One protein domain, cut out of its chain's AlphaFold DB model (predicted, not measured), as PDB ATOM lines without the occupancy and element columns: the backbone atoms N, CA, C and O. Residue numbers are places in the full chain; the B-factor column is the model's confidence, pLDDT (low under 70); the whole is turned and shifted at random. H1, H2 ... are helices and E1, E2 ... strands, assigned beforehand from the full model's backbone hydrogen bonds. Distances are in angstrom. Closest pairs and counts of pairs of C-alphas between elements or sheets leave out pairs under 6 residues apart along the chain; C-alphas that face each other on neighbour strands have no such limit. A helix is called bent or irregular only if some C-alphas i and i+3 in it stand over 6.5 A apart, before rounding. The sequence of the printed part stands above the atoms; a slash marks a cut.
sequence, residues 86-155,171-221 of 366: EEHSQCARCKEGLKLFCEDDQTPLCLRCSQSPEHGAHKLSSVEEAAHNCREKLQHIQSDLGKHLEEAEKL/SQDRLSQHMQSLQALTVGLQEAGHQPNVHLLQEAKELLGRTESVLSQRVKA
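This is residues 86 to 155 and 171 to 221 of the 366 residues of the protein "tripartite motif-containing protein 64-like" of Phascolarctos cinereus (UniProt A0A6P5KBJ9). Three long helices, H1, H2 and H3, form an up-and-down bundle with a small head at one end, where the short three-stranded sheet of E1, E2 and E3 sits among long loops. The helices come together near this head, and H1 and H3 spread from each other away from it. The printed part has 121 residues, with E1, E2, E3, H1, H2 and H3 in that order along the chain; the sheet's order is E2, E1, E3, all antiparallel, and the class is mostly helix. The whole is loose, with a radius of gyration of the C-alphas of 17.5 A, and elongated, spanning 54 by 28 by 21 A.

Look first at E1, residues 100 to 102, and E2, residues 107 to 109, an antiparallel hairpin; N 109 and O 100 are 2.7 A apart, within hydrogen-bond range. On the other side of E1 find E3, residues 124 to 126, antiparallel to it, with N 101 and O 125 within hydrogen-bond range at 2.8 A. A tight link leads into H1, residues 127 to 153, which is on the sheet and stands up from it, its line rising 62 degrees; the closest C-alphas of E1 and H1 are those of Leu 100 and Val 127, 5.1 A apart. H2, residues 171 to 193, is not on the sheet; it touches H1, closest at the C-alphas of Arg 135 and Gly 193, 5.6 A, at a shallow tilt of 26 degrees, opposite ways. H3, residues 197 to 217, forms a helical hairpin with H2, closest at the C-alphas of Ala 192 and Leu 200, 5.7 A, at a shallow tilt of 19 degrees. H3 is on the sheet and touches H1 with residues 197 to 204 alone, closest at the C-alphas of Asn 197 and Ala 131, 5.1 A; the two run the same way at a shallow tilt of 29 degrees. Every O i to N i+4 pair is within hydrogen-bond range in H1 and H2, and 15 of 17 are in H3.

Find C-alpha 100 at (18.652, 23.120, 4.805), where E1 begins; E1, E2 and E3 measure 6.7, 6.4 and 7.0 A from first to last C-alpha. From C-alpha 127 at (21.364, 18.879, 5.364), H1 runs 38.2 A. H2 runs 33.1 A. H3 runs 29.3 A to C-alpha 217 at (21.917, 1.824, -21.520), with a kink of 42 degrees near residue 204; it is only just irregular, C-alphas 202 and 205 being 6.8 A apart.

The two C-alphas farthest apart, those of Arg 112 and Leu 155, are 54.8 A apart. Residues 156 to 170 are not printed, and C-alphas 155 and 171 are 13.6 A apart across this cut. The link from E2 to E3, 14 residues, is long. Confidence is low, under 70, in 24 residues, among them 86 to 89, 151 to 155, 171 to 175 and 215 to 221; the mean pLDDT of the printed part is 76.5.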
ATOM      1  N   GLU A  86      33.073  20.582  10.795       48.25
ATOM      2  CA  GLU A  86      33.528  20.689   9.398       48.25
ATOM      3  C   GLU A  86      32.505  20.527   8.265       48.25
ATOM      4  O   GLU A  86      32.462  19.455   7.691       48.25
ATOM      5  N   GLU A  87      31.849  21.605   7.801       48.25
ATOM      6  CA  GLU A  87      31.458  21.754   6.379       48.25
ATOM      7  C   GLU A  87      31.474  23.237   5.961       48.25
ATOM      8  O   GLU A  87      30.576  24.015   6.275       48.25
ATOM      9  N   HIS A  88      32.524  23.658   5.249       55.03
ATOM     10  CA  HIS A  88      32.790  25.051   4.843       55.03
ATOM     11  C   HIS A  88      31.905  25.565   3.687       55.03
ATOM     12  O   HIS A  88      32.303  26.458   2.933       55.03
ATOM     13  N   SER A  89      30.694  25.042   3.528       67.31
ATOM     14  CA  SER A  89      29.836  25.399   2.400       67.31
ATOM     15  C   SER A  89      28.960  26.602   2.751       67.31
ATOM     16  O   SER A  89      27.933  26.497   3.425       67.31
ATOM     17  N   GLN A  90      29.398  27.781   2.306       78.12
ATOM     18  CA  GLN A  90      28.679  29.044   2.475       78.12
ATOM     19  C   GLN A  90      27.752  29.309   1.289       78.12
ATOM     20  O   GLN A  90      28.110  29.102   0.129       78.12
ATOM     21  N   CYS A  91      26.576  29.861   1.562       74.69
ATOM     22  CA  CYS A  91      25.693  30.339   0.511       74.69
ATOM     23  C   CYS A  91      26.329  31.514  -0.247       74.69
ATOM     24  O   CYS A  91      26.764  32.502   0.352       74.69
ATOM     25  N   ALA A  92      26.293  31.455  -1.579       72.38
ATOM     26  CA  ALA A  92      26.864  32.486  -2.445       72.38
ATOM     27  C   ALA A  92      26.269  33.889  -2.211       72.38
ATOM     28  O   ALA A  92      26.989  34.880  -2.323       72.38
ATOM     29  N   ARG A  93      24.978  33.969  -1.853       70.94
ATOM     30  CA  ARG A  93      24.231  35.227  -1.679       70.94
ATOM     31  C   ARG A  93      24.307  35.789  -0.260       70.94
ATOM     32  O   ARG A  93      24.565  36.973  -0.089       70.94
ATOM     33  N   CYS A  94      24.038  34.954   0.748       68.31
ATOM     34  CA  CYS A  94      23.891  35.392   2.144       68.31
ATOM     35  C   CYS A  94      25.185  35.223   2.968       68.31
ATOM     36  O   CYS A  94      25.253  35.749   4.072       68.31
ATOM     37  N   LYS A  95      26.192  34.488   2.457       67.25
ATOM     38  CA  LYS A  95      27.423  34.081   3.173       67.25
ATOM     39  C   LYS A  95      27.190  33.308   4.482       67.25
ATOM     40  O   LYS A  95      28.138  33.019   5.203       67.25
ATOM     41  N   GLU A  96      25.950  32.917   4.763       70.69
ATOM     42  CA  GLU A  96      25.598  32.022   5.864       70.69
ATOM     43  C   GLU A  96      25.877  30.563   5.479       70.69
ATOM     44  O   GLU A  96      25.855  30.202   4.298       70.69
ATOM     45  N   GLY A  97      26.110  29.718   6.486       75.81
ATOM     46  CA  GLY A  97      26.258  28.276   6.296       75.81
ATOM     47  C   GLY A  97      24.983  27.640   5.741       75.81
ATOM     48  O   GLY A  97      23.865  28.013   6.117       75.81
ATOM     49  N   LEU A  98      25.159  26.684   4.836       82.00
ATOM     50  CA  LEU A  98      24.070  25.896   4.271       82.00
ATOM     51  C   LEU A  98      23.633  24.838   5.291       82.00
ATOM     52  O   LEU A  98      24.446  24.034   5.727       82.00
ATOM     53  N   LYS A  99      22.361  24.873   5.702       80.44
ATOM     54  CA  LYS A  99      21.817  23.996   6.764       80.44
ATOM     55  C   LYS A  99      20.557  23.245   6.358       80.44
ATOM     56  O   LYS A  99      20.194  22.263   6.998       80.44
ATOM     57  N   LEU A 100      19.873  23.721   5.324       84.69
ATOM     58  CA  LEU A 100      18.652  23.120   4.805       84.69
ATOM     59  C   LEU A 100      18.905  22.598   3.396       84.69
ATOM     60  O   LEU A 100      19.814  23.065   2.714       84.69
ATOM     61  N   PHE A 101      18.085  21.663   2.952       85.12
ATOM     62  CA  PHE A 101      18.068  21.149   1.594       85.12
ATOM     63  C   PHE A 101      16.646  21.244   1.051       85.12
ATOM     64  O   PHE A 101      15.704  20.796   1.703       85.12
ATOM     65  N   CYS A 102      16.500  21.855  -0.120       85.81
ATOM     66  CA  CYS A 102      15.246  21.883  -0.855       85.81
ATOM     67  C   CYS A 102      15.127  20.613  -1.693       85.81
ATOM     68  O   CYS A 102      15.936  20.399  -2.597       85.81
ATOM     69  N   GLU A 103      14.134  19.778  -1.395       84.38
ATOM     70  CA  GLU A 103      13.919  18.524  -2.120       84.38
ATOM     71  C   GLU A 103      13.397  18.761  -3.542       84.38
ATOM     72  O   GLU A 103      13.760  18.017  -4.451       84.38
ATOM     73  N   ASP A 104      12.602  19.805  -3.759       84.12
ATOM     74  CA  ASP A 104      12.050  20.137  -5.074       84.12
ATOM     75  C   ASP A 104      13.139  20.650  -6.027       84.12
ATOM     76  O   ASP A 104      13.291  20.166  -7.149       84.12
ATOM     77  N   ASP A 105      13.963  21.586  -5.550       81.94
ATOM     78  CA  ASP A 105      15.023  22.197  -6.360       81.94
ATOM     79  C   ASP A 105      16.329  21.395  -6.339       81.94
ATOM     80  O   ASP A 105      17.239  21.678  -7.120       81.94
ATOM     81  N   GLN A 106      16.431  20.395  -5.456       83.38
ATOM     82  CA  GLN A 106      17.629  19.584  -5.221       83.38
ATOM     83  C   GLN A 106      18.856  20.448  -4.886       83.38
ATOM     84  O   GLN A 106      19.938  20.261  -5.445       83.38
ATOM     85  N   THR A 107      18.689  21.439  -4.003       84.31
ATOM     86  CA  THR A 107      19.762  22.385  -3.654       84.31
ATOM     87  C   THR A 107      19.863  22.663  -2.154       84.31
ATOM     88  O   THR A 107      18.847  22.789  -1.467       84.31
ATOM     89  N   PRO A 108      21.090  22.798  -1.616       85.06
ATOM     90  CA  PRO A 108      21.294  23.233  -0.243       85.06
ATOM     91  C   PRO A 108      21.032  24.742  -0.092       85.06
ATOM     92  O   PRO A 108      21.457  25.556  -0.914       85.06
ATOM     93  N   LEU A 109      20.371  25.128   1.000       83.12
ATOM     94  CA  LEU A 109      19.932  26.487   1.313       83.12
ATOM     95  C   LEU A 109      20.447  26.964   2.684       83.12
ATOM     96  O   LEU A 109      20.574  26.194   3.642       83.12
ATOM     97  N   CYS A 110      20.694  28.277   2.795       81.56
ATOM     98  CA  CYS A 110      20.816  28.952   4.093       81.56
ATOM     99  C   CYS A 110      19.426  29.260   4.667       81.56
ATOM    100  O   CYS A 110      18.450  29.358   3.918       81.56
ATOM    101  N   LEU A 111      19.344  29.484   5.982       76.19
ATOM    102  CA  LEU A 111      18.086  29.795   6.683       76.19
ATOM    103  C   LEU A 111      17.383  31.044   6.138       76.19
ATOM    104  O   LEU A 111      16.163  31.158   6.226       76.19
ATOM    105  N   ARG A 112      18.140  31.991   5.578       73.94
ATOM    106  CA  ARG A 112      17.580  33.183   4.939       73.94
ATOM    107  C   ARG A 112      16.993  32.897   3.559       73.94
ATOM    108  O   ARG A 112      15.973  33.469   3.197       73.94
ATOM    109  N   CYS A 113      17.641  32.032   2.777       77.06
ATOM    110  CA  CYS A 113      17.172  31.684   1.435       77.06
ATOM    111  C   CYS A 113      15.940  30.781   1.479       77.06
ATOM    112  O   CYS A 113      15.088  30.928   0.617       77.06
ATOM    113  N   SER A 114      15.802  29.916   2.485       76.81
ATOM    114  CA  SER A 114      14.595  29.091   2.637       76.81
ATOM    115  C   SER A 114      13.330  29.899   2.930       76.81
ATOM    116  O   SER A 114      12.232  29.447   2.636       76.81
ATOM    117  N   GLN A 115      13.478  31.097   3.498       75.38
ATOM    118  CA  GLN A 115      12.370  32.014   3.769       75.38
ATOM    119  C   GLN A 115      12.001  32.874   2.551       75.38
ATOM    120  O   GLN A 115      11.109  33.718   2.652       75.38
ATOM    121  N   SER A 116      12.687  32.713   1.410       74.75
ATOM    122  CA  SER A 116      12.293  33.413   0.190       74.75
ATOM    123  C   SER A 116      10.941  32.883  -0.312       74.75
ATOM    124  O   SER A 116      10.613  31.713  -0.099       74.75
ATOM    125  N   PRO A 117      10.153  33.709  -1.023       74.44
ATOM    126  CA  PRO A 117       8.901  33.258  -1.630       74.44
ATOM    127  C   PRO A 117       9.083  32.072  -2.589       74.44
ATOM    128  O   PRO A 117       8.150  31.304  -2.778       74.44
ATOM    129  N   GLU A 118      10.278  31.926  -3.171       75.94
ATOM    130  CA  GLU A 118      10.635  30.867  -4.124       75.94
ATOM    131  C   GLU A 118      10.615  29.479  -3.474       75.94
ATOM    132  O   GLU A 118      10.181  28.527  -4.106       75.94
ATOM    133  N   HIS A 119      11.030  29.370  -2.206       73.81
ATOM    134  CA  HIS A 119      11.104  28.094  -1.485       73.81
ATOM    135  C   HIS A 119      10.057  27.958  -0.372       73.81
ATOM    136  O   HIS A 119      10.002  26.931   0.299       73.81
ATOM    137  N   GLY A 120       9.198  28.964  -0.169       72.25
ATOM    138  CA  GLY A 120       8.234  28.990   0.937       72.25
ATOM    139  C   GLY A 120       7.167  27.886   0.894       72.25
ATOM    140  O   GLY A 120       6.583  27.574   1.929       72.25
ATOM    141  N   ALA A 121       6.921  27.294  -0.279       79.06
ATOM    142  CA  ALA A 121       6.011  26.160  -0.468       79.06
ATOM    143  C   ALA A 121       6.735  24.824  -0.720       79.06
ATOM    144  O   ALA A 121       6.075  23.792  -0.824       79.06
ATOM    145  N   HIS A 122       8.064  24.842  -0.849       83.25
ATOM    146  CA  HIS A 122       8.855  23.658  -1.178       83.25
ATOM    147  C   HIS A 122       9.141  22.831   0.073       83.25
ATOM    148  O   HIS A 122       9.153  23.336   1.203       83.25
ATOM    149  N   LYS A 123       9.381  21.537  -0.124       84.06
ATOM    150  CA  LYS A 123       9.721  20.631   0.964       84.06
ATOM    151  C   LYS A 123      11.187  20.821   1.343       84.06
ATOM    152  O   LYS A 123      12.092  20.643   0.528       84.06
ATOM    153  N   LEU A 124      11.403  21.170   2.608       84.06
ATOM    154  CA  LEU A 124      12.723  21.411   3.172       84.06
ATOM    155  C   LEU A 124      13.051  20.361   4.226       84.06
ATOM    156  O   LEU A 124      12.257  20.126   5.136       84.06
ATOM    157  N   SER A 125      14.256  19.817   4.131       80.94
ATOM    158  CA  SER A 125      14.826  18.880   5.100       80.94
ATOM    159  C   SER A 125      16.162  19.425   5.608       80.94
ATOM    160  O   SER A 125      16.736  20.334   4.996       80.94
ATOM    161  N   SER A 126      16.667  18.932   6.741       83.44
ATOM    162  CA  SER A 126      18.008  19.336   7.187       83.44
ATOM    163  C   SER A 126      19.075  18.753   6.254       83.44
ATOM    164  O   SER A 126      18.851  17.725   5.611       83.44
ATOM    165  N   VAL A 127      20.237  19.402   6.159       85.25
ATOM    166  CA  VAL A 127      21.364  18.879   5.364       85.25
ATOM    167  C   VAL A 127      21.784  17.493   5.863       85.25
ATOM    168  O   VAL A 127      22.072  16.617   5.053       85.25
ATOM    169  N   GLU A 128      21.774  17.265   7.175       81.12
ATOM    170  CA  GLU A 128      22.115  15.976   7.780       81.12
ATOM    171  C   GLU A 128      21.101  14.886   7.408       81.12
ATOM    172  O   GLU A 128      21.497  13.798   6.988       81.12
ATOM    173  N   GLU A 129      19.801  15.181   7.516       81.31
ATOM    174  CA  GLU A 129      18.724  14.246   7.166       81.31
ATOM    175  C   GLU A 129      18.736  13.918   5.669       81.31
ATOM    176  O   GLU A 129      18.702  12.749   5.273       81.31
ATOM    177  N   ALA A 130      18.850  14.941   4.821       86.56
ATOM    178  CA  ALA A 130      18.915  14.763   3.379       86.56
ATOM    179  C   ALA A 130      20.157  13.956   2.968       86.56
ATOM    180  O   ALA A 130      20.055  13.056   2.133       86.56
ATOM    181  N   ALA A 131      21.320  14.229   3.569       85.69
ATOM    182  CA  ALA A 131      22.551  13.502   3.275       85.69
ATOM    183  C   ALA A 131      22.502  12.048   3.765       85.69
ATOM    184  O   ALA A 131      23.020  11.160   3.085       85.69
ATOM    185  N   HIS A 132      21.859  11.782   4.906       84.88
ATOM    186  CA  HIS A 132      21.608  10.419   5.374       84.88
ATOM    187  C   HIS A 132      20.746   9.640   4.373       84.88
ATOM    188  O   HIS A 132      21.189   8.612   3.859       84.88
ATOM    189  N   ASN A 133      19.589  10.192   3.995       85.19
ATOM    190  CA  ASN A 133      18.695   9.585   3.006       85.19
ATOM    191  C   ASN A 133      19.388   9.396   1.644       85.19
ATOM    192  O   ASN A 133      19.172   8.401   0.952       85.19
ATOM    193  N   CYS A 134      20.236  10.347   1.241       84.19
ATOM    194  CA  CYS A 134      21.027  10.238   0.021       84.19
ATOM    195  C   CYS A 134      22.011   9.064   0.096       84.19
ATOM    196  O   CYS A 134      22.083   8.274  -0.842       84.19
ATOM    197  N   ARG A 135      22.735   8.900   1.210       86.75
ATOM    198  CA  ARG A 135      23.656   7.767   1.398       86.75
ATOM    199  C   ARG A 135      22.947   6.423   1.345       86.75
ATOM    200  O   ARG A 135      23.457   5.521   0.686       86.75
ATOM    201  N   GLU A 136      21.781   6.294   1.969       86.25
ATOM    202  CA  GLU A 136      20.995   5.057   1.890       86.25
ATOM    203  C   GLU A 136      20.597   4.732   0.443       86.25
ATOM    204  O   GLU A 136      20.774   3.602  -0.017       86.25
ATOM    205  N   LYS A 137      20.143   5.738  -0.319       84.12
ATOM    206  CA  LYS A 137      19.835   5.569  -1.749       84.12
ATOM    207  C   LYS A 137      21.064   5.138  -2.552       84.12
ATOM    208  O   LYS A 137      20.965   4.215  -3.359       84.12
ATOM    209  N   LEU A 138      22.217   5.768  -2.323       84.38
ATOM    210  CA  LEU A 138      23.465   5.409  -3.003       84.38
ATOM    211  C   LEU A 138      23.895   3.972  -2.677       84.38
ATOM    212  O   LEU A 138      24.294   3.247  -3.585       84.38
ATOM    213  N   GLN A 139      23.756   3.532  -1.423       83.44
ATOM    214  CA  GLN A 139      24.053   2.154  -1.013       83.44
ATOM    215  C   GLN A 139      23.132   1.133  -1.693       83.44
ATOM    216  O   GLN A 139      23.601   0.086  -2.141       83.44
ATOM    217  N   HIS A 140      21.837   1.436  -1.816       82.69
ATOM    218  CA  HIS A 140      20.900   0.570  -2.538       82.69
ATOM    219  C   HIS A 140      21.295   0.433  -4.013       82.69
ATOM    220  O   HIS A 140      21.408  -0.677  -4.531       82.69
ATOM    221  N   ILE A 141      21.579   1.559  -4.673       81.56
ATOM    222  CA  ILE A 141      22.006   1.589  -6.078       81.56
ATOM    223  C   ILE A 141      23.315   0.813  -6.272       81.56
ATOM    224  O   ILE A 141      23.437   0.042  -7.221       81.56
ATOM    225  N   GLN A 142      24.286   0.971  -5.369       81.56
ATOM    226  CA  GLN A 142      25.534   0.200  -5.398       81.56
ATOM    227  C   GLN A 142      25.293  -1.303  -5.272       81.56
ATOM    228  O   GLN A 142      25.893  -2.078  -6.017       81.56
ATOM    229  N   SER A 143      24.418  -1.722  -4.354       80.69
ATOM    230  CA  SER A 143      24.072  -3.136  -4.191       80.69
ATOM    231  C   SER A 143      23.471  -3.711  -5.470       80.69
ATOM    232  O   SER A 143      23.854  -4.802  -5.898       80.69
ATOM    233  N   ASP A 144      22.567  -2.968  -6.107       79.38
ATOM    234  CA  ASP A 144      21.942  -3.406  -7.350       79.38
ATOM    235  C   ASP A 144      22.941  -3.458  -8.498       79.38
ATOM    236  O   ASP A 144      22.976  -4.465  -9.197       79.38
ATOM    237  N   LEU A 145      23.807  -2.449  -8.648       77.69
ATOM    238  CA  LEU A 145      24.896  -2.443  -9.632       77.69
ATOM    239  C   LEU A 145      25.877  -3.610  -9.440       77.69
ATOM    240  O   LEU A 145      26.331  -4.173 -10.435       77.69
ATOM    241  N   GLY A 146      26.165  -3.996  -8.194       74.75
ATOM    242  CA  GLY A 146      27.034  -5.130  -7.869       74.75
ATOM    243  C   GLY A 146      26.487  -6.464  -8.383       74.75
ATOM    244  O   GLY A 146      27.171  -7.149  -9.142       74.75
ATOM    245  N   LYS A 147      25.225  -6.793  -8.070       73.06
ATOM    246  CA  LYS A 147      24.549  -8.018  -8.575       73.06
ATOM    247  C   LYS A 147      24.607  -8.101 -10.100       73.06
ATOM    248  O   LYS A 147      24.845  -9.133 -10.711       73.06
ATOM    249  N   HIS A 148      24.411  -6.949 -10.698       70.06
ATOM    250  CA  HIS A 148      24.370  -6.712 -12.116       70.06
ATOM    251  C   HIS A 148      25.729  -6.857 -12.824       70.06
ATOM    252  O   HIS A 148      25.774  -7.240 -13.994       70.06
ATOM    253  N   LEU A 149      26.832  -6.524 -12.147       69.81
ATOM    254  CA  LEU A 149      28.188  -6.815 -12.616       69.81
ATOM    255  C   LEU A 149      28.467  -8.320 -12.540       69.81
ATOM    256  O   LEU A 149      28.948  -8.887 -13.516       69.81
ATOM    257  N   GLU A 150      28.073  -8.978 -11.446       70.25
ATOM    258  CA  GLU A 150      28.218 -10.434 -11.303       70.25
ATOM    259  C   GLU A 150      27.421 -11.223 -12.353       70.25
ATOM    260  O   GLU A 150      27.844 -12.296 -12.778       70.25
ATOM    261  N   GLU A 151      26.247 -10.736 -12.760       66.44
ATOM    262  CA  GLU A 151      25.452 -11.328 -13.843       66.44
ATOM    263  C   GLU A 151      26.126 -11.164 -15.209       66.44
ATOM    264  O   GLU A 151      26.134 -12.104 -16.003       66.44
ATOM    265  N   ALA A 152      26.709  -9.992 -15.478       62.31
ATOM    266  CA  ALA A 152      27.393  -9.713 -16.740       62.31
ATOM    267  C   ALA A 152      28.690 -10.526 -16.893       62.31
ATOM    268  O   ALA A 152      29.021 -10.938 -18.000       62.31
ATOM    269  N   GLU A 153      29.393 -10.791 -15.790       60.25
ATOM    270  CA  GLU A 153      30.635 -11.578 -15.763       60.25
ATOM    271  C   GLU A 153      30.391 -13.093 -15.924       60.25
ATOM    272  O   GLU A 153      31.290 -13.834 -16.309       60.25
ATOM    273  N   LYS A 154      29.164 -13.569 -15.665       61.19
ATOM    274  CA  LYS A 154      28.765 -14.984 -15.811       61.19
ATOM    275  C   LYS A 154      28.291 -15.359 -17.217       61.19
ATOM    276  O   LYS A 154      27.945 -16.522 -17.434       61.19
ATOM    277  N   LEU A 155      28.231 -14.413 -18.155       53.34
ATOM    278  CA  LEU A 155      27.906 -14.729 -19.545       53.34
ATOM    279  C   LEU A 155      29.066 -15.541 -20.149       53.34
ATOM    280  O   LEU A 155      30.202 -15.072 -20.107       53.34
ATOM    281  N   SER A 171      31.431  -5.757 -30.887       54.94
ATOM    282  CA  SER A 171      30.504  -6.155 -29.820       54.94
ATOM    283  C   SER A 171      31.237  -6.335 -28.486       54.94
ATOM    284  O   SER A 171      30.816  -5.771 -27.474       54.94
ATOM    285  N   GLN A 172      32.382  -7.023 -28.511       62.56
ATOM    286  CA  GLN A 172      33.284  -7.220 -27.376       62.56
ATOM    287  C   GLN A 172      33.771  -5.879 -26.812       62.56
ATOM    288  O   GLN A 172      33.698  -5.650 -25.605       62.56
ATOM    289  N   ASP A 173      34.197  -4.959 -27.683       65.25
ATOM    290  CA  ASP A 173      34.683  -3.629 -27.302       65.25
ATOM    291  C   ASP A 173      33.576  -2.807 -26.616       65.25
ATOM    292  O   ASP A 173      33.827  -2.135 -25.614       65.25
ATOM    293  N   ARG A 174      32.324  -2.906 -27.090       68.00
ATOM    294  CA  ARG A 174      31.164  -2.228 -26.476       68.00
ATOM    295  C   ARG A 174      30.788  -2.814 -25.116       68.00
ATOM    296  O   ARG A 174      30.455  -2.050 -24.210       68.00
ATOM    297  N   LEU A 175      30.846  -4.137 -24.966       68.12
ATOM    298  CA  LEU A 175      30.643  -4.822 -23.684       68.12
ATOM    299  C   LEU A 175      31.728  -4.431 -22.676       68.12
ATOM    300  O   LEU A 175      31.409  -4.041 -21.553       68.12
ATOM    301  N   SER A 176      32.993  -4.428 -23.104       72.31
ATOM    302  CA  SER A 176      34.122  -3.968 -22.287       72.31
ATOM    303  C   SER A 176      33.964  -2.508 -21.861       72.31
ATOM    304  O   SER A 176      34.123  -2.185 -20.683       72.31
ATOM    305  N   GLN A 177      33.577  -1.621 -22.781       77.50
ATOM    306  CA  GLN A 177      33.349  -0.208 -22.477       77.50
ATOM    307  C   GLN A 177      32.182  -0.004 -21.497       77.50
ATOM    308  O   GLN A 177      32.263   0.839 -20.597       77.50
ATOM    309  N   HIS A 178      31.102  -0.776 -21.634       75.12
ATOM    310  CA  HIS A 178      29.973  -0.723 -20.704       75.12
ATOM    311  C   HIS A 178      30.367  -1.221 -19.309       75.12
ATOM    312  O   HIS A 178      30.058  -0.567 -18.313       75.12
ATOM    313  N   MET A 179      31.117  -2.323 -19.231       74.56
ATOM    314  CA  MET A 179      31.634  -2.860 -17.972       74.56
ATOM    315  C   MET A 179      32.553  -1.858 -17.260       74.56
ATOM    316  O   MET A 179      32.376  -1.605 -16.069       74.56
ATOM    317  N   GLN A 180      33.458  -1.204 -17.994       81.94
ATOM    318  CA  GLN A 180      34.300  -0.128 -17.455       81.94
ATOM    319  C   GLN A 180      33.467   1.062 -16.957       81.94
ATOM    320  O   GLN A 180      33.766   1.632 -15.910       81.94
ATOM    321  N   SER A 181      32.394   1.418 -17.670       83.00
ATOM    322  CA  SER A 181      31.490   2.506 -17.267       83.00
ATOM    323  C   SER A 181      30.741   2.179 -15.969       83.00
ATOM    324  O   SER A 181      30.612   3.039 -15.099       83.00
ATOM    325  N   LEU A 182      30.288   0.931 -15.803       77.94
ATOM    326  CA  LEU A 182      29.648   0.455 -14.572       77.94
ATOM    327  C   LEU A 182      30.624   0.423 -13.387       77.94
ATOM    328  O   LEU A 182      30.264   0.832 -12.281       77.94
ATOM    329  N   GLN A 183      31.861  -0.020 -13.615       81.62
ATOM    330  CA  GLN A 183      32.910  -0.010 -12.593       81.62
ATOM    331  C   GLN A 183      33.241   1.423 -12.156       81.62
ATOM    332  O   GLN A 183      33.248   1.710 -10.959       81.62
ATOM    333  N   ALA A 184      33.428   2.342 -13.110       86.25
ATOM    334  CA  ALA A 184      33.682   3.752 -12.820       86.25
ATOM    335  C   ALA A 184      32.532   4.398 -12.029       86.25
ATOM    336  O   ALA A 184      32.771   5.129 -11.069       86.25
ATOM    337  N   LEU A 185      31.281   4.089 -12.386       84.69
ATOM    338  CA  LEU A 185      30.108   4.567 -11.657       84.69
ATOM    339  C   LEU A 185      30.065   4.027 -10.221       84.69
ATOM    340  O   LEU A 185      29.759   4.774  -9.298       84.69
ATOM    341  N   THR A 186      30.397   2.752 -10.025       83.62
ATOM    342  CA  THR A 186      30.425   2.125  -8.695       83.62
ATOM    343  C   THR A 186      31.426   2.828  -7.777       83.62
ATOM    344  O   THR A 186      31.075   3.186  -6.651       83.62
ATOM    345  N   VAL A 187      32.632   3.108  -8.286       85.69
ATOM    346  CA  VAL A 187      33.655   3.879  -7.562       85.69
ATOM    347  C   VAL A 187      33.149   5.290  -7.252       85.69
ATOM    348  O   VAL A 187      33.193   5.702  -6.097       85.69
ATOM    349  N   GLY A 188      32.581   5.993  -8.237       86.44
ATOM    350  CA  GLY A 188      32.068   7.354  -8.040       86.44
ATOM    351  C   GLY A 188      30.947   7.444  -6.999       86.44
ATOM    352  O   GLY A 188      30.948   8.344  -6.162       86.44
ATOM    353  N   LEU A 189      30.016   6.481  -6.980       82.94
ATOM    354  CA  LEU A 189      28.975   6.407  -5.945       82.94
ATOM    355  C   LEU A 189      29.586   6.171  -4.556       82.94
ATOM    356  O   LEU A 189      29.075   6.676  -3.555       82.94
ATOM    357  N   GLN A 190      30.661   5.380  -4.480       83.56
ATOM    358  CA  GLN A 190      31.327   5.065  -3.217       83.56
ATOM    359  C   GLN A 190      32.081   6.272  -2.677       83.56
ATOM    360  O   GLN A 190      31.950   6.584  -1.495       83.56
ATOM    361  N   GLU A 191      32.808   6.981  -3.531       86.62
ATOM    362  CA  GLU A 191      33.475   8.234  -3.178       86.62
ATOM    363  C   GLU A 191      32.463   9.281  -2.704       86.62
ATOM    364  O   GLU A 191      32.638   9.840  -1.622       86.62
ATOM    365  N   ALA A 192      31.357   9.463  -3.434       83.00
ATOM    366  CA  ALA A 192      30.284  10.378  -3.053       83.00
ATOM    367  C   ALA A 192      29.682  10.042  -1.679       83.00
ATOM    368  O   ALA A 192      29.437  10.933  -0.869       83.00
ATOM    369  N   GLY A 193      29.508   8.755  -1.359       78.62
ATOM    370  CA  GLY A 193      29.013   8.327  -0.048       78.62
ATOM    371  C   GLY A 193      29.881   8.793   1.131       78.62
ATOM    372  O   GLY A 193      29.345   9.051   2.211       78.62
ATOM    373  N   HIS A 194      31.192   8.951   0.918       83.12
ATOM    374  CA  HIS A 194      32.151   9.420   1.926       83.12
ATOM    375  C   HIS A 194      32.343  10.943   1.930       83.12
ATOM    376  O   HIS A 194      33.050  11.458   2.795       83.12
ATOM    377  N   GLN A 195      31.734  11.666   0.987       81.94
ATOM    378  CA  GLN A 195      31.826  13.121   0.943       81.94
ATOM    379  C   GLN A 195      31.067  13.773   2.113       81.94
ATOM    380  O   GLN A 195      30.096  13.200   2.640       81.94
ATOM    381  N   PRO A 196      31.459  15.005   2.484       84.19
ATOM    382  CA  PRO A 196      30.666  15.846   3.371       84.19
ATOM    383  C   PRO A 196      29.245  16.051   2.826       84.19
ATOM    384  O   PRO A 196      29.033  16.085   1.612       84.19
ATOM    385  N   ASN A 197      28.267  16.193   3.715       85.75
ATOM    386  CA  ASN A 197      26.831  16.268   3.453       85.75
ATOM    387  C   ASN A 197      26.481  17.251   2.333       85.75
ATOM    388  O   ASN A 197      25.764  16.889   1.403       85.75
ATOM    389  N   VAL A 198      26.979  18.486   2.393       83.94
ATOM    390  CA  VAL A 198      26.651  19.505   1.391       83.94
ATOM    391  C   VAL A 198      27.233  19.150   0.026       83.94
ATOM    392  O   VAL A 198      26.539  19.302  -0.978       83.94
ATOM    393  N   HIS A 199      28.470  18.655  -0.020       83.94
ATOM    394  CA  HIS A 199      29.117  18.262  -1.273       83.94
ATOM    395  C   HIS A 199      28.401  17.065  -1.906       83.94
ATOM    396  O   HIS A 199      28.047  17.098  -3.082       83.94
ATOM    397  N   LEU A 200      28.082  16.058  -1.087       86.31
ATOM    398  CA  LEU A 200      27.269  14.914  -1.482       86.31
ATOM    399  C   LEU A 200      25.945  15.359  -2.111       86.31
ATOM    400  O   LEU A 200      25.595  14.902  -3.193       86.31
ATOM    401  N   LEU A 201      25.213  16.261  -1.453       85.38
ATOM    402  CA  LEU A 201      23.904  16.720  -1.926       85.38
ATOM    403  C   LEU A 201      23.985  17.557  -3.209       85.38
ATOM    404  O   LEU A 201      23.053  17.526  -4.011       85.38
ATOM    405  N   GLN A 202      25.083  18.284  -3.427       85.38
ATOM    406  CA  GLN A 202      25.310  19.039  -4.663       85.38
ATOM    407  C   GLN A 202      25.606  18.120  -5.854       85.38
ATOM    408  O   GLN A 202      25.109  18.361  -6.954       85.38
ATOM    409  N   GLU A 203      26.376  17.054  -5.637       83.62
ATOM    410  CA  GLU A 203      26.756  16.109  -6.694       83.62
ATOM    411  C   GLU A 203      25.714  15.009  -6.929       83.62
ATOM    412  O   GLU A 203      25.659  14.432  -8.019       83.62
ATOM    413  N   ALA A 204      24.858  14.735  -5.939       82.44
ATOM    414  CA  ALA A 204      23.871  13.660  -5.979       82.44
ATOM    415  C   ALA A 204      23.007  13.705  -7.243       82.44
ATOM    416  O   ALA A 204      22.777  12.670  -7.861       82.44
ATOM    417  N   LYS A 205      22.573  14.894  -7.674       81.25
ATOM    418  CA  LYS A 205      21.742  15.049  -8.876       81.25
ATOM    419  C   LYS A 205      22.453  14.564 -10.140       81.25
ATOM    420  O   LYS A 205      21.869  13.818 -10.924       81.25
ATOM    421  N   GLU A 206      23.701  14.980 -10.346       83.38
ATOM    422  CA  GLU A 206      24.472  14.551 -11.515       83.38
ATOM    423  C   GLU A 206      24.806  13.065 -11.449       83.38
ATOM    424  O   GLU A 206      24.683  12.366 -12.455       83.38
ATOM    425  N   LEU A 207      25.213  12.578 -10.277       81.69
ATOM    426  CA  LEU A 207      25.565  11.176 -10.083       81.69
ATOM    427  C   LEU A 207      24.368  10.260 -10.325       81.69
ATOM    428  O   LEU A 207      24.489   9.321 -11.107       81.69
ATOM    429  N   LEU A 208      23.207  10.574  -9.748       79.75
ATOM    430  CA  LEU A 208      21.972   9.819  -9.968       79.75
ATOM    431  C   LEU A 208      21.538   9.865 -11.439       79.75
ATOM    432  O   LEU A 208      21.186   8.826 -11.992       79.75
ATOM    433  N   GLY A 209      21.649  11.020 -12.104       79.25
ATOM    434  CA  GLY A 209      21.365  11.131 -13.539       79.25
ATOM    435  C   GLY A 209      22.319  10.298 -14.409       79.25
ATOM    436  O   GLY A 209      21.895   9.664 -15.378       79.25
ATOM    437  N   ARG A 210      23.609  10.232 -14.052       80.69
ATOM    438  CA  ARG A 210      24.582   9.343 -14.713       80.69
ATOM    439  C   ARG A 210      24.258   7.876 -14.452       80.69
ATOM    440  O   ARG A 210      24.341   7.080 -15.386       80.69
ATOM    441  N   THR A 211      23.860   7.518 -13.232       77.75
ATOM    442  CA  THR A 211      23.421   6.157 -12.902       77.75
ATOM    443  C   THR A 211      22.213   5.759 -13.734       77.75
ATOM    444  O   THR A 211      22.252   4.713 -14.374       77.75
ATOM    445  N   GLU A 212      21.182   6.596 -13.790       75.94
ATOM    446  CA  GLU A 212      19.989   6.341 -14.593       75.94
ATOM    447  C   GLU A 212      20.333   6.209 -16.080       75.94
ATOM    448  O   GLU A 212      19.858   5.285 -16.731       75.94
ATOM    449  N   SER A 213      21.224   7.050 -16.612       75.75
ATOM    450  CA  SER A 213      21.689   6.959 -18.002       75.75
ATOM    451  C   SER A 213      22.430   5.647 -18.293       75.75
ATOM    452  O   SER A 213      22.118   4.965 -19.270       75.75
ATOM    453  N   VAL A 214      23.376   5.240 -17.438       73.31
ATOM    454  CA  VAL A 214      24.142   3.990 -17.609       73.31
ATOM    455  C   VAL A 214      23.256   2.757 -17.395       73.31
ATOM    456  O   VAL A 214      23.364   1.785 -18.143       73.31
ATOM    457  N   LEU A 215      22.334   2.797 -16.429       67.50
ATOM    458  CA  LEU A 215      21.331   1.749 -16.222       67.50
ATOM    459  C   LEU A 215      20.287   1.710 -17.345       67.50
ATOM    460  O   LEU A 215      19.814   0.634 -17.675       67.50
ATOM    461  N   SER A 216      19.971   2.834 -17.985       63.97
ATOM    462  CA  SER A 216      19.086   2.879 -19.162       63.97
ATOM    463  C   SER A 216      19.789   2.415 -20.439       63.97
ATOM    464  O   SER A 216      19.145   1.963 -21.384       63.97
ATOM    465  N   GLN A 217      21.122   2.503 -20.491       60.38
ATOM    466  CA  GLN A 217      21.917   1.824 -21.520       60.38
ATOM    467  C   GLN A 217      21.912   0.306 -21.319       60.38
ATOM    468  O   GLN A 217      22.105  -0.448 -22.280       60.38
ATOM    469  N   ARG A 218      21.635  -0.151 -20.092       53.28
ATOM    470  CA  ARG A 218      21.272  -1.534 -19.830       53.28
ATOM    471  C   ARG A 218      19.932  -1.800 -20.512       53.28
ATOM    472  O   ARG A 218      18.920  -1.172 -20.238       53.28
ATOM    473  N   VAL A 219      19.955  -2.768 -21.418       44.81
ATOM    474  CA  VAL A 219      18.843  -3.182 -22.283       44.81
ATOM    475  C   VAL A 219      18.620  -2.315 -23.540       44.81
ATOM    476  O   VAL A 219      17.506  -2.097 -23.999       44.81
ATOM    477  N   LYS A 220      19.698  -2.017 -24.267       43.94
ATOM    478  CA  LYS A 220      19.768  -2.651 -25.595       43.94
ATOM    479  C   LYS A 220      20.603  -3.908 -25.444       43.94
ATOM    480  O   LYS A 220      21.740  -3.964 -25.905       43.94
ATOM    481  N   ALA A 221      20.029  -4.917 -24.776       45.22
ATOM    482  CA  ALA A 221      20.402  -6.283 -25.086       45.22
ATOM    483  C   ALA A 221      20.310  -6.314 -26.604       45.22
ATOM    484  O   ALA A 221      19.263  -5.948 -27.155       45.22
TER     485      ALA A 221